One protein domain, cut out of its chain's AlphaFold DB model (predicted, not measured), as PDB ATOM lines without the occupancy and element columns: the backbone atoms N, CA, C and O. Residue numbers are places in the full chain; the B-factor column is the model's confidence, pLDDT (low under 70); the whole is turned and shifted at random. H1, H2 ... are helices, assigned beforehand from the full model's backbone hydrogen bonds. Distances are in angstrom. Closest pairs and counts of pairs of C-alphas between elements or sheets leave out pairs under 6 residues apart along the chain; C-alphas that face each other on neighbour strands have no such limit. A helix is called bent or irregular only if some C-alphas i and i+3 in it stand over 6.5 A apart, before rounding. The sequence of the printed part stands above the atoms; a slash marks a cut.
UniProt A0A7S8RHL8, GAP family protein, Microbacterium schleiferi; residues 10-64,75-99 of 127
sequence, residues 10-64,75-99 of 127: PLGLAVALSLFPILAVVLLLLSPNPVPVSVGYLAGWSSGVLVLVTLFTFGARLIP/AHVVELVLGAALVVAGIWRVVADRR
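This is residues 10 to 64 and 75 to 99 of the 127 residues of the protein "GAP family protein" of Microbacterium schleiferi (UniProt A0A7S8RHL8). Three long helices lie in one flat layer, in the row H1, H2, H3, each running the opposite way to the one before it. H1 and H2 make a helical hairpin that opens as a narrow V from its tight link, with residues 10 to 20 of H1 sticking out free, while H3 runs beside H2 on the side away from H1, loosely placed, the opposite way and at a shallow tilt of 11 degrees to it. The printed part has 80 residues with three named helices, in the order H1, H2, H3 along the chain, and no named strand; the class is all helix. The whole is loose, with a radius of gyration of the C-alphas of 15.9 A, and its C-alphas span 50 by 40 by 8 A.

The printed part begins at Pro 10, whose C-alpha is at (-21.066, -21.720, -28.907) and which is the first residue of H1. H1 holds residues 10 to 29, and it measures 29.1 A from first to last C-alpha. Four residues, 30 to 33, lie between it and H2, which holds residues 34 to 62. H2 begins at C-alpha 34 at (6.625, -31.313, -42.767) and ends at C-alpha 62 at (-32.567, -41.673, -33.871). With 29 residues it is the longest helix, 41.5 A from first to last C-alpha. Residues 63 and 64 follow it, and then comes the cut. H3 holds residues 75 to 98 and measures 35.2 A from first to last C-alpha. It ends at C-alpha 98 at (4.512, -47.077, -45.698), and Arg 99 follows as the last printed residue.

H1 and H2 touch, with 5 pairs of C-alphas within 8 A. Their closest C-alphas are those of Leu 28 and Pro 34, 5.8 A apart. They touch with a part of each helix alone, residues 24 to 28 of H1 and residues 34 to 41 of H2. The two run opposite ways at a shallow tilt of 27 degrees and form a helical hairpin. Their centres are 14.8 A apart. Residues 10 to 20, which belong to H1, stand free. H2 and H3 are close but not clearly touching, with 2 pairs of C-alphas within 8 A. Their closest C-alphas are those of Ser 47 and Leu 86, 7.5 A apart. They run opposite ways at a shallow tilt of 11 degrees, and their centres are 11.8 A apart. H3 touches no helix, but is near H2. H1 and H3 are apart. In the backbones of H2 and H3 every O i to N i+4 pair is within hydrogen-bond range, and in H1 13 of 16 such pairs are. No helix is bent or irregular.

The outline is flat, and the two C-alphas farthest apart are those of Pro 32 and Pro 64, at 50.9 A. From the first to the last printed C-alpha, Pro 10 to Arg 99, the distance is 42.4 A. Without the stretch that stands free, the body has 69 residues and spans 50 by 29 by 8 A. Residues 65 to 74 are cut out and not printed, and C-alphas 64 and 75 are 13.9 A apart across this cut. The link from H1 to H2 is tight, and the link from H2 to H3 runs across the cut. The mean pLDDT of the printed part is 78.5. It is 91 for H1, 79 for H2 and 70 for H3. The model's confidence is low, under 70, at 17 residues: residue 34, residues 61 to 64, residues 75 to 79, residue 83, residues 93 to 94 and residues 96 to 99.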
ATOM      1  N   PRO A  10     -21.512 -21.014 -27.702       92.25
ATOM      2  CA  PRO A  10     -21.066 -21.720 -28.907       92.25
ATOM      3  C   PRO A  10     -19.815 -21.092 -29.528       92.25
ATOM      4  O   PRO A  10     -18.937 -21.792 -30.026       92.25
ATOM      5  N   LEU A  11     -19.724 -19.763 -29.466       93.50
ATOM      6  CA  LEU A  11     -18.620 -18.982 -30.014       93.50
ATOM      7  C   LEU A  11     -17.325 -19.225 -29.224       93.50
ATOM      8  O   LEU A  11     -16.279 -19.495 -29.812       93.50
ATOM      9  N   GLY A  12     -17.411 -19.224 -27.892       93.81
ATOM     10  CA  GLY A  12     -16.302 -19.579 -27.009       93.81
ATOM     11  C   GLY A  12     -15.843 -21.023 -27.210       93.81
ATOM     12  O   GLY A  12     -14.642 -21.281 -27.273       93.81
ATOM     13  N   LEU A  13     -16.783 -21.955 -27.394       93.94
ATOM     14  CA  LEU A  13     -16.464 -23.353 -27.676       93.94
ATOM     15  C   LEU A  13     -15.753 -23.514 -29.027       93.94
ATOM     16  O   LEU A  13     -14.760 -24.232 -29.110       93.94
ATOM     17  N   ALA A  14     -16.208 -22.809 -30.066       90.94
ATOM     18  CA  ALA A  14     -15.557 -22.817 -31.374       90.94
ATOM     19  C   ALA A  14     -14.097 -22.335 -31.289       90.94
ATOM     20  O   ALA A  14     -13.201 -22.965 -31.854       90.94
ATOM     21  N   VAL A  15     -13.835 -21.263 -30.534       93.69
ATOM     22  CA  VAL A  15     -12.474 -20.747 -30.318       93.69
ATOM     23  C   VAL A  15     -11.632 -21.721 -29.489       93.69
ATOM     24  O   VAL A  15     -10.493 -22.005 -29.857       93.69
ATOM     25  N   ALA A  16     -12.186 -22.282 -28.411       93.62
ATOM     26  CA  ALA A  16     -11.485 -23.239 -27.557       93.62
ATOM     27  C   ALA A  16     -11.078 -24.509 -28.325       93.62
ATOM     28  O   ALA A  16      -9.941 -24.971 -28.213       93.62
ATOM     29  N   LEU A  17     -11.977 -25.041 -29.158       91.94
ATOM     30  CA  LEU A  17     -11.713 -26.220 -29.987       91.94
ATOM     31  C   LEU A  17     -10.694 -25.946 -31.101       91.94
ATOM     32  O   LEU A  17      -9.993 -26.868 -31.511       91.94
ATOM     33  N   SER A  18     -10.561 -24.695 -31.555       93.25
ATOM     34  CA  SER A  18      -9.578 -24.293 -32.572       93.25
ATOM     35  C   SER A  18      -8.124 -24.438 -32.099       93.25
ATOM     36  O   SER A  18      -7.226 -24.691 -32.906       93.25
ATOM     37  N   LEU A  19      -7.871 -24.357 -30.786       93.62
ATOM     38  CA  LEU A  19      -6.516 -24.489 -30.249       93.62
ATOM     39  C   LEU A  19      -5.908 -25.869 -30.544       93.62
ATOM     40  O   LEU A  19      -4.716 -25.964 -30.820       93.62
ATOM     41  N   PHE A  20      -6.722 -26.927 -30.555       89.75
ATOM     42  CA  PHE A  20      -6.261 -28.282 -30.863       89.75
ATOM     43  C   PHE A  20      -5.646 -28.375 -32.269       89.75
ATOM     44  O   PHE A  20      -4.480 -28.772 -32.380       89.75
ATOM     45  N   PRO A  21      -6.359 -27.970 -33.343       87.44
ATOM     46  CA  PRO A  21      -5.770 -27.952 -34.671       87.44
ATOM     47  C   PRO A  21      -4.569 -27.033 -34.820       87.44
ATOM     48  O   PRO A  21      -3.608 -27.398 -35.497       87.44
ATOM     49  N   ILE A  22      -4.597 -25.868 -34.174       92.69
ATOM     50  CA  ILE A  22      -3.484 -24.918 -34.220       92.69
ATOM     51  C   ILE A  22      -2.220 -25.549 -33.621       92.69
ATOM     52  O   ILE A  22      -1.165 -25.501 -34.253       92.69
ATOM     53  N   LEU A  23      -2.319 -26.193 -32.452       92.81
ATOM     54  CA  LEU A  23      -1.186 -26.872 -31.814       92.81
ATOM     55  C   LEU A  23      -0.600 -27.957 -32.715       92.81
ATOM     56  O   LEU A  23       0.618 -28.030 -32.878       92.81
ATOM     57  N   ALA A  24      -1.457 -28.760 -33.341       88.94
ATOM     58  CA  ALA A  24      -1.005 -29.780 -34.269       88.94
ATOM     59  C   ALA A  24      -0.240 -29.170 -35.451       88.94
ATOM     60  O   ALA A  24       0.850 -29.637 -35.757       88.94
ATOM     61  N   VAL A  25      -0.749 -28.094 -36.063       89.19
ATOM     62  CA  VAL A  25      -0.077 -27.397 -37.173       89.19
ATOM     63  C   VAL A  25       1.262 -26.790 -36.745       89.19
ATOM     64  O   VAL A  25       2.237 -26.891 -37.485       89.19
ATOM     65  N   VAL A  26       1.354 -26.203 -35.550       90.50
ATOM     66  CA  VAL A  26       2.617 -25.649 -35.032       90.50
ATOM     67  C   VAL A  26       3.662 -26.748 -34.831       90.50
ATOM     68  O   VAL A  26       4.796 -26.612 -35.289       90.50
ATOM     69  N   LEU A  27       3.285 -27.868 -34.207       88.75
ATOM     70  CA  LEU A  27       4.175 -29.026 -34.042       88.75
ATOM     71  C   LEU A  27       4.619 -29.599 -35.390       88.75
ATOM     72  O   LEU A  27       5.740 -30.075 -35.547       88.75
ATOM     73  N   LEU A  28       3.738 -29.517 -36.379       86.00
ATOM     74  CA  LEU A  28       3.986 -29.979 -37.728       86.00
ATOM     75  C   LEU A  28       4.959 -29.091 -38.500       86.00
ATOM     76  O   LEU A  28       5.778 -29.600 -39.261       86.00
ATOM     77  N   LEU A  29       4.901 -27.779 -38.275       85.06
ATOM     78  CA  LEU A  29       5.876 -26.819 -38.790       85.06
ATOM     79  C   LEU A  29       7.252 -26.997 -38.141       85.06
ATOM     80  O   LEU A  29       8.265 -26.772 -38.796       85.06
ATOM     81  N   LEU A  30       7.292 -27.433 -36.881       85.31
ATOM     82  CA  LEU A  30       8.536 -27.763 -36.185       85.31
ATOM     83  C   LEU A  30       9.083 -29.154 -36.569       85.31
ATOM     84  O   LEU A  30      10.205 -29.505 -36.202       85.31
ATOM     85  N   SER A  31       8.314 -29.952 -37.318       80.31
ATOM     86  CA  SER A  31       8.747 -31.267 -37.783       80.31
ATOM     87  C   SER A  31       9.863 -31.138 -38.827       80.31
ATOM     88  O   SER A  31       9.709 -30.405 -39.806       80.31
ATOM     89  N   PRO A  32      10.953 -31.920 -38.713       77.19
ATOM     90  CA  PRO A  32      12.027 -31.941 -39.707       77.19
ATOM     91  C   PRO A  32      11.577 -32.447 -41.091       77.19
ATOM     92  O   PRO A  32      12.288 -32.237 -42.068       77.19
ATOM     93  N   ASN A  33      10.407 -33.092 -41.194       72.88
ATOM     94  CA  ASN A  33       9.785 -33.502 -42.457       72.88
ATOM     95  C   ASN A  33       8.298 -33.093 -42.477       72.88
ATOM     96  O   ASN A  33       7.439 -33.882 -42.074       72.88
ATOM     97  N   PRO A  34       7.963 -31.879 -42.946       66.50
ATOM     98  CA  PRO A  34       6.625 -31.313 -42.767       66.50
ATOM     99  C   PRO A  34       5.570 -31.923 -43.701       66.50
ATOM    100  O   PRO A  34       4.414 -32.062 -43.321       66.50
ATOM    101  N   VAL A  35       5.941 -32.327 -44.919       72.88
ATOM    102  CA  VAL A  35       4.978 -32.732 -45.962       72.88
ATOM    103  C   VAL A  35       4.261 -34.066 -45.684       72.88
ATOM    104  O   VAL A  35       3.036 -34.093 -45.756       72.88
ATOM    105  N   PRO A  36       4.940 -35.183 -45.364       74.88
ATOM    106  CA  PRO A  36       4.225 -36.436 -45.093       74.88
ATOM    107  C   PRO A  36       3.404 -36.352 -43.797       74.88
ATOM    108  O   PRO A  36       2.287 -36.861 -43.722       74.88
ATOM    109  N   VAL A  37       3.915 -35.632 -42.795       76.38
ATOM    110  CA  VAL A  37       3.234 -35.466 -41.507       76.38
ATOM    111  C   VAL A  37       1.992 -34.577 -41.663       76.38
ATOM    112  O   VAL A  37       0.951 -34.917 -41.101       76.38
ATOM    113  N   SER A  38       2.048 -33.488 -42.454       78.88
ATOM    114  CA  SER A  38       0.899 -32.583 -42.699       78.88
ATOM    115  C   SER A  38      -0.274 -33.316 -43.316       78.88
ATOM    116  O   SER A  38      -1.415 -33.176 -42.879       78.88
ATOM    117  N   VAL A  39       0.032 -34.138 -44.312       78.88
ATOM    118  CA  VAL A  39      -0.931 -34.928 -45.061       78.88
ATOM    119  C   VAL A  39      -1.556 -35.977 -44.137       78.88
ATOM    120  O   VAL A  39      -2.775 -36.154 -44.166       78.88
ATOM    121  N   GLY A  40      -0.774 -36.633 -43.276       79.44
ATOM    122  CA  GLY A  40      -1.291 -37.548 -42.253       79.44
ATOM    123  C   GLY A  40      -2.239 -36.862 -41.265       79.44
ATOM    124  O   GLY A  40      -3.363 -37.326 -41.070       79.44
ATOM    125  N   TYR A  41      -1.820 -35.723 -40.705       82.88
ATOM    126  CA  TYR A  41      -2.616 -34.951 -39.752       82.88
ATOM    127  C   TYR A  41      -3.930 -34.453 -40.362       82.88
ATOM    128  O   TYR A  41      -4.992 -34.664 -39.781       82.88
ATOM    129  N   LEU A  42      -3.881 -33.854 -41.557       85.50
ATOM    130  CA  LEU A  42      -5.061 -33.277 -42.197       85.50
ATOM    131  C   LEU A  42      -6.124 -34.343 -42.476       85.50
ATOM    132  O   LEU A  42      -7.297 -34.140 -42.181       85.50
ATOM    133  N   ALA A  43      -5.723 -35.510 -42.983       80.06
ATOM    134  CA  ALA A  43      -6.682 -36.582 -43.227       80.06
ATOM    135  C   ALA A  43      -7.155 -37.282 -41.962       80.06
ATOM    136  O   ALA A  43      -8.328 -37.636 -41.898       80.06
ATOM    137  N   GLY A  44      -6.288 -37.472 -40.967       80.69
ATOM    138  CA  GLY A  44      -6.702 -38.018 -39.677       80.69
ATOM    139  C   GLY A  44      -7.730 -37.115 -39.002       80.69
ATOM    140  O   GLY A  44      -8.785 -37.582 -38.582       80.69
ATOM    141  N   TRP A  45      -7.464 -35.808 -38.977       85.06
ATOM    142  CA  TRP A  45      -8.360 -34.815 -38.399       85.06
ATOM    143  C   TRP A  45      -9.684 -34.719 -39.161       85.06
ATOM    144  O   TRP A  45     -10.742 -34.893 -38.560       85.06
ATOM    145  N   SER A  46      -9.649 -34.522 -40.485       85.56
ATOM    146  CA  SER A  46     -10.872 -34.436 -41.293       85.56
ATOM    147  C   SER A  46     -11.689 -35.726 -41.240       85.56
ATOM    148  O   SER A  46     -12.910 -35.658 -41.126       85.56
ATOM    149  N   SER A  47     -11.042 -36.897 -41.259       81.50
ATOM    150  CA  SER A  47     -11.730 -38.181 -41.090       81.50
ATOM    151  C   SER A  47     -12.360 -38.302 -39.704       81.50
ATOM    152  O   SER A  47     -13.496 -38.751 -39.602       81.50
ATOM    153  N   GLY A  48     -11.664 -37.896 -38.639       80.50
ATOM    154  CA  GLY A  48     -12.192 -37.932 -37.274       80.50
ATOM    155  C   GLY A  48     -13.409 -37.022 -37.090       80.50
ATOM    156  O   GLY A  48     -14.424 -37.454 -36.549       80.50
ATOM    157  N   VAL A  49     -13.342 -35.790 -37.605       85.44
ATOM    158  CA  VAL A  49     -14.478 -34.852 -37.595       85.44
ATOM    159  C   VAL A  49     -15.646 -35.413 -38.401       85.44
ATOM    160  O   VAL A  49     -16.780 -35.373 -37.932       85.44
ATOM    161  N   LEU A  50     -15.382 -35.982 -39.580       81.81
ATOM    162  CA  LEU A  50     -16.416 -36.579 -40.420       81.81
ATOM    163  C   LEU A  50     -17.130 -37.735 -39.705       81.81
ATOM    164  O   LEU A  50     -18.359 -37.783 -39.722       81.81
ATOM    165  N   VAL A  51     -16.384 -38.620 -39.032       80.06
ATOM    166  CA  VAL A  51     -16.951 -39.699 -38.205       80.06
ATOM    167  C   VAL A  51     -17.820 -39.122 -37.092       80.06
ATOM    168  O   VAL A  51     -18.960 -39.551 -36.932       80.06
ATOM    169  N   LEU A  52     -17.317 -38.133 -36.350       82.31
ATOM    170  CA  LEU A  52     -18.025 -37.565 -35.204       82.31
ATOM    171  C   LEU A  52     -19.318 -36.850 -35.620       82.31
ATOM    172  O   LEU A  52     -20.364 -37.064 -35.012       82.31
ATOM    173  N   VAL A  53     -19.269 -36.046 -36.687       84.81
ATOM    174  CA  VAL A  53     -20.441 -35.361 -37.251       84.81
ATOM    175  C   VAL A  53     -21.455 -36.369 -37.778       84.81
ATOM    176  O   VAL A  53     -22.646 -36.209 -37.529       84.81
ATOM    177  N   THR A  54     -21.005 -37.419 -38.469       79.06
ATOM    178  CA  THR A  54     -21.893 -38.480 -38.968       79.06
ATOM    179  C   THR A  54     -22.584 -39.192 -37.811       79.06
ATOM    180  O   THR A  54     -23.803 -39.332 -37.833       79.06
ATOM    181  N   LEU A  55     -21.831 -39.558 -36.768       79.62
ATOM    182  CA  LEU A  55     -22.361 -40.211 -35.576       79.62
ATOM    183  C   LEU A  55     -23.383 -39.326 -34.857       79.62
ATOM    184  O   LEU A  55     -24.465 -39.790 -34.514       79.62
ATOM    185  N   PHE A  56     -23.074 -38.041 -34.669       79.00
ATOM    186  CA  PHE A  56     -23.981 -37.106 -34.008       79.00
ATOM    187  C   PHE A  56     -25.232 -36.830 -34.849       79.00
ATOM    188  O   PHE A  56     -26.338 -36.770 -34.323       79.00
ATOM    189  N   THR A  57     -25.077 -36.728 -36.170       81.69
ATOM    190  CA  THR A  57     -26.192 -36.562 -37.113       81.69
ATOM    191  C   THR A  57     -27.087 -37.802 -37.133       81.69
ATOM    192  O   THR A  57     -28.308 -37.674 -37.176       81.69
ATOM    193  N   PHE A  58     -26.507 -39.001 -37.080       72.12
ATOM    194  CA  PHE A  58     -27.254 -40.253 -37.006       72.12
ATOM    195  C   PHE A  58     -27.961 -40.399 -35.656       72.12
ATOM    196  O   PHE A  58     -29.163 -40.634 -35.625       72.12
ATOM    197  N   GLY A  59     -27.262 -40.131 -34.549       73.38
ATOM    198  CA  GLY A  59     -27.847 -40.097 -33.208       73.38
ATOM    199  C   GLY A  59     -29.000 -39.097 -33.099       73.38
ATOM    200  O   GLY A  59     -30.038 -39.418 -32.531       73.38
ATOM    201  N   ALA A  60     -28.878 -37.925 -33.724       74.88
ATOM    202  CA  ALA A  60     -29.962 -36.949 -33.796       74.88
ATOM    203  C   ALA A  60     -31.155 -37.437 -34.636       74.88
ATOM    204  O   ALA A  60     -32.290 -37.096 -34.327       74.88
ATOM    205  N   ARG A  61     -30.927 -38.254 -35.673       67.81
ATOM    206  CA  ARG A  61     -31.996 -38.896 -36.464       67.81
ATOM    207  C   ARG A  61     -32.666 -40.066 -35.744       67.81
ATOM    208  O   ARG A  61     -33.783 -40.419 -36.106       67.81
ATOM    209  N   LEU A  62     -31.989 -40.665 -34.762       66.25
ATOM    210  CA  LEU A  62     -32.567 -41.673 -33.871       66.25
ATOM    211  C   LEU A  62     -33.523 -41.060 -32.854       66.25
ATOM    212  O   LEU A  62     -34.377 -41.783 -32.352       66.25
ATOM    213  N   ILE A  63     -33.385 -39.767 -32.544       67.69
ATOM    214  CA  ILE A  63     -34.354 -39.042 -31.723       67.69
ATOM    215  C   ILE A  63     -35.606 -38.888 -32.591       67.69
ATOM    216  O   ILE A  63     -35.585 -38.100 -33.542       67.69
ATOM    217  N   PRO A  64     -36.684 -39.647 -32.323       61.97
ATOM    218  CA  PRO A  64     -37.879 -39.545 -33.129       61.97
ATOM    219  C   PRO A  64     -38.420 -38.125 -32.942       61.97
ATOM    220  O   PRO A  64     -38.556 -37.680 -31.794       61.97
ATOM    221  N   ALA A  75     -31.457 -46.461 -44.064       63.28
ATOM    222  CA  ALA A  75     -30.577 -45.654 -43.221       63.28
ATOM    223  C   ALA A  75     -29.432 -46.490 -42.620       63.28
ATOM    224  O   ALA A  75     -28.297 -46.024 -42.558       63.28
ATOM    225  N   HIS A  76     -29.711 -47.753 -42.281       58.19
ATOM    226  CA  HIS A  76     -28.733 -48.685 -41.715       58.19
ATOM    227  C   HIS A  76     -27.689 -49.123 -42.750       58.19
ATOM    228  O   HIS A  76     -26.505 -49.248 -42.453       58.19
ATOM    229  N   VAL A  77     -28.121 -49.328 -43.997       69.19
ATOM    230  CA  VAL A  77     -27.226 -49.738 -45.088       69.19
ATOM    231  C   VAL A  77     -26.282 -48.598 -45.465       69.19
ATOM    232  O   VAL A  77     -25.093 -48.828 -45.674       69.19
ATOM    233  N   VAL A  78     -26.786 -47.362 -45.507       68.75
ATOM    234  CA  VAL A  78     -25.968 -46.183 -45.817       68.75
ATOM    235  C   VAL A  78     -24.900 -45.955 -44.746       68.75
ATOM    236  O   VAL A  78     -23.755 -45.706 -45.105       68.75
ATOM    237  N   GLU A  79     -25.223 -46.105 -43.460       64.06
ATOM    238  CA  GLU A  79     -24.249 -46.005 -42.362       64.06
ATOM    239  C   GLU A  79     -23.143 -47.064 -42.468       64.06
ATOM    240  O   GLU A  79     -21.956 -46.740 -42.382       64.06
ATOM    241  N   LEU A  80     -23.521 -48.319 -42.723       70.38
ATOM    242  CA  LEU A  80     -22.573 -49.425 -42.815       70.38
ATOM    243  C   LEU A  80     -21.611 -49.250 -43.997       70.38
ATOM    244  O   LEU A  80     -20.406 -49.467 -43.868       70.38
ATOM    245  N   VAL A  81     -22.136 -48.803 -45.141       74.69
ATOM    246  CA  VAL A  81     -21.342 -48.515 -46.340       74.69
ATOM    247  C   VAL A  81     -20.412 -47.325 -46.106       74.69
ATOM    248  O   VAL A  81     -19.250 -47.375 -46.509       74.69
ATOM    249  N   LEU A  82     -20.875 -46.276 -45.417       70.56
ATOM    250  CA  LEU A  82     -20.060 -45.093 -45.138       70.56
ATOM    251  C   LEU A  82     -18.934 -45.401 -44.144       70.56
ATOM    252  O   LEU A  82     -17.783 -45.042 -44.387       70.56
ATOM    253  N   GLY A  83     -19.233 -46.131 -43.066       66.94
ATOM    254  CA  GLY A  83     -18.233 -46.587 -42.101       66.94
ATOM    255  C   GLY A  83     -17.189 -47.501 -42.745       66.94
ATOM    256  O   GLY A  83     -15.986 -47.288 -42.580       66.94
ATOM    257  N   ALA A  84     -17.631 -48.467 -43.554       78.50
ATOM    258  CA  ALA A  84     -16.730 -49.350 -44.287       78.50
ATOM    259  C   ALA A  84     -15.832 -48.574 -45.265       78.50
ATOM    260  O   ALA A  84     -14.624 -48.817 -45.315       78.50
ATOM    261  N   ALA A  85     -16.384 -47.598 -45.993       72.44
ATOM    262  CA  ALA A  85     -15.618 -46.757 -46.907       72.44
ATOM    263  C   ALA A  85     -14.527 -45.950 -46.181       72.44
ATOM    264  O   ALA A  85     -13.401 -45.867 -46.675       72.44
ATOM    265  N   LEU A  86     -14.815 -45.413 -44.987       73.69
ATOM    266  CA  LEU A  86     -13.814 -44.707 -44.181       73.69
ATOM    267  C   LEU A  86     -12.704 -45.634 -43.674       73.69
ATOM    268  O   LEU A  86     -11.530 -45.269 -43.736       73.69
ATOM    269  N   VAL A  87     -13.046 -46.838 -43.211       78.12
ATOM    270  CA  VAL A  87     -12.056 -47.827 -42.755       78.12
ATOM    271  C   VAL A  87     -11.129 -48.227 -43.904       78.12
ATOM    272  O   VAL A  87      -9.907 -48.222 -43.747       78.12
ATOM    273  N   VAL A  88     -11.690 -48.496 -45.086       78.44
ATOM    274  CA  VAL A  88     -10.912 -48.829 -46.287       78.44
ATOM    275  C   VAL A  88     -10.015 -47.662 -46.702       78.44
ATOM    276  O   VAL A  88      -8.829 -47.872 -46.962       78.44
ATOM    277  N   ALA A  89     -10.528 -46.430 -46.706       73.75
ATOM    278  CA  ALA A  89      -9.744 -45.242 -47.039       73.75
ATOM    279  C   ALA A  89      -8.590 -45.005 -46.047       73.75
ATOM    280  O   ALA A  89      -7.473 -44.684 -46.460       73.75
ATOM    281  N   GLY A  90      -8.833 -45.213 -44.750       71.88
ATOM    282  CA  GLY A  90      -7.815 -45.115 -43.705       71.88
ATOM    283  C   GLY A  90      -6.707 -46.153 -43.878       71.88
ATOM    284  O   GLY A  90      -5.523 -45.806 -43.900       71.88
ATOM    285  N   ILE A  91      -7.077 -47.419 -44.078       78.00
ATOM    286  CA  ILE A  91      -6.121 -48.510 -44.303       78.00
ATOM    287  C   ILE A  91      -5.312 -48.258 -45.579       78.00
ATOM    288  O   ILE A  91      -4.085 -48.369 -45.563       78.00
ATOM    289  N   TRP A  92      -5.970 -47.863 -46.672       70.12
ATOM    290  CA  TRP A  92      -5.303 -47.589 -47.944       70.12
ATOM    291  C   TRP A  92      -4.283 -46.456 -47.818       70.12
ATOM    292  O   TRP A  92      -3.163 -46.577 -48.315       70.12
ATOM    293  N   ARG A  93      -4.618 -45.395 -47.074       68.69
ATOM    294  CA  ARG A  93      -3.717 -44.264 -46.832       68.69
ATOM    295  C   ARG A  93      -2.488 -44.660 -46.014       68.69
ATOM    296  O   ARG A  93      -1.376 -44.308 -46.394       68.69
ATOM    297  N   VAL A  94      -2.667 -45.427 -44.937       67.38
ATOM    298  CA  VAL A  94      -1.555 -45.894 -44.084       67.38
ATOM    299  C   VAL A  94      -0.631 -46.841 -44.849       67.38
ATOM    300  O   VAL A  94       0.593 -46.769 -44.728       67.38
ATOM    301  N   VAL A  95      -1.204 -47.727 -45.660       70.31
ATOM    302  CA  VAL A  95      -0.430 -48.661 -46.483       70.31
ATOM    303  C   VAL A  95       0.305 -47.926 -47.607       70.31
ATOM    304  O   VAL A  95       1.452 -48.267 -47.900       70.31
ATOM    305  N   ALA A  96      -0.305 -46.906 -48.214       65.94
ATOM    306  CA  ALA A  96       0.330 -46.084 -49.241       65.94
ATOM    307  C   ALA A  96       1.509 -45.263 -48.693       65.94
ATOM    308  O   ALA A  96       2.537 -45.164 -49.363       65.94
ATOM    309  N   ASP A  97       1.402 -44.736 -47.471       62.09
ATOM    310  CA  ASP A  97       2.488 -43.991 -46.820       62.09
ATOM    311  C   ASP A  97       3.690 -44.889 -46.499       62.09
ATOM    312  O   ASP A  97       4.834 -44.542 -46.795       62.09
ATOM    313  N   ARG A  98       3.443 -46.105 -45.997       62.09
ATOM    314  CA  ARG A  98       4.512 -47.077 -45.698       62.09
ATOM    315  C   ARG A  98       5.298 -47.521 -46.934       62.09
ATOM    316  O   ARG A  98       6.454 -47.917 -46.807       62.09
ATOM    317  N   ARG A  99       4.707 -47.437 -48.131       57.44
ATOM    318  CA  ARG A  99       5.370 -47.780 -49.402       57.44
ATOM    319  C   ARG A  99       6.285 -46.675 -49.938       57.44
ATOM    320  O   ARG A  99       7.044 -46.940 -50.864       57.44
TER     321      ARG A  99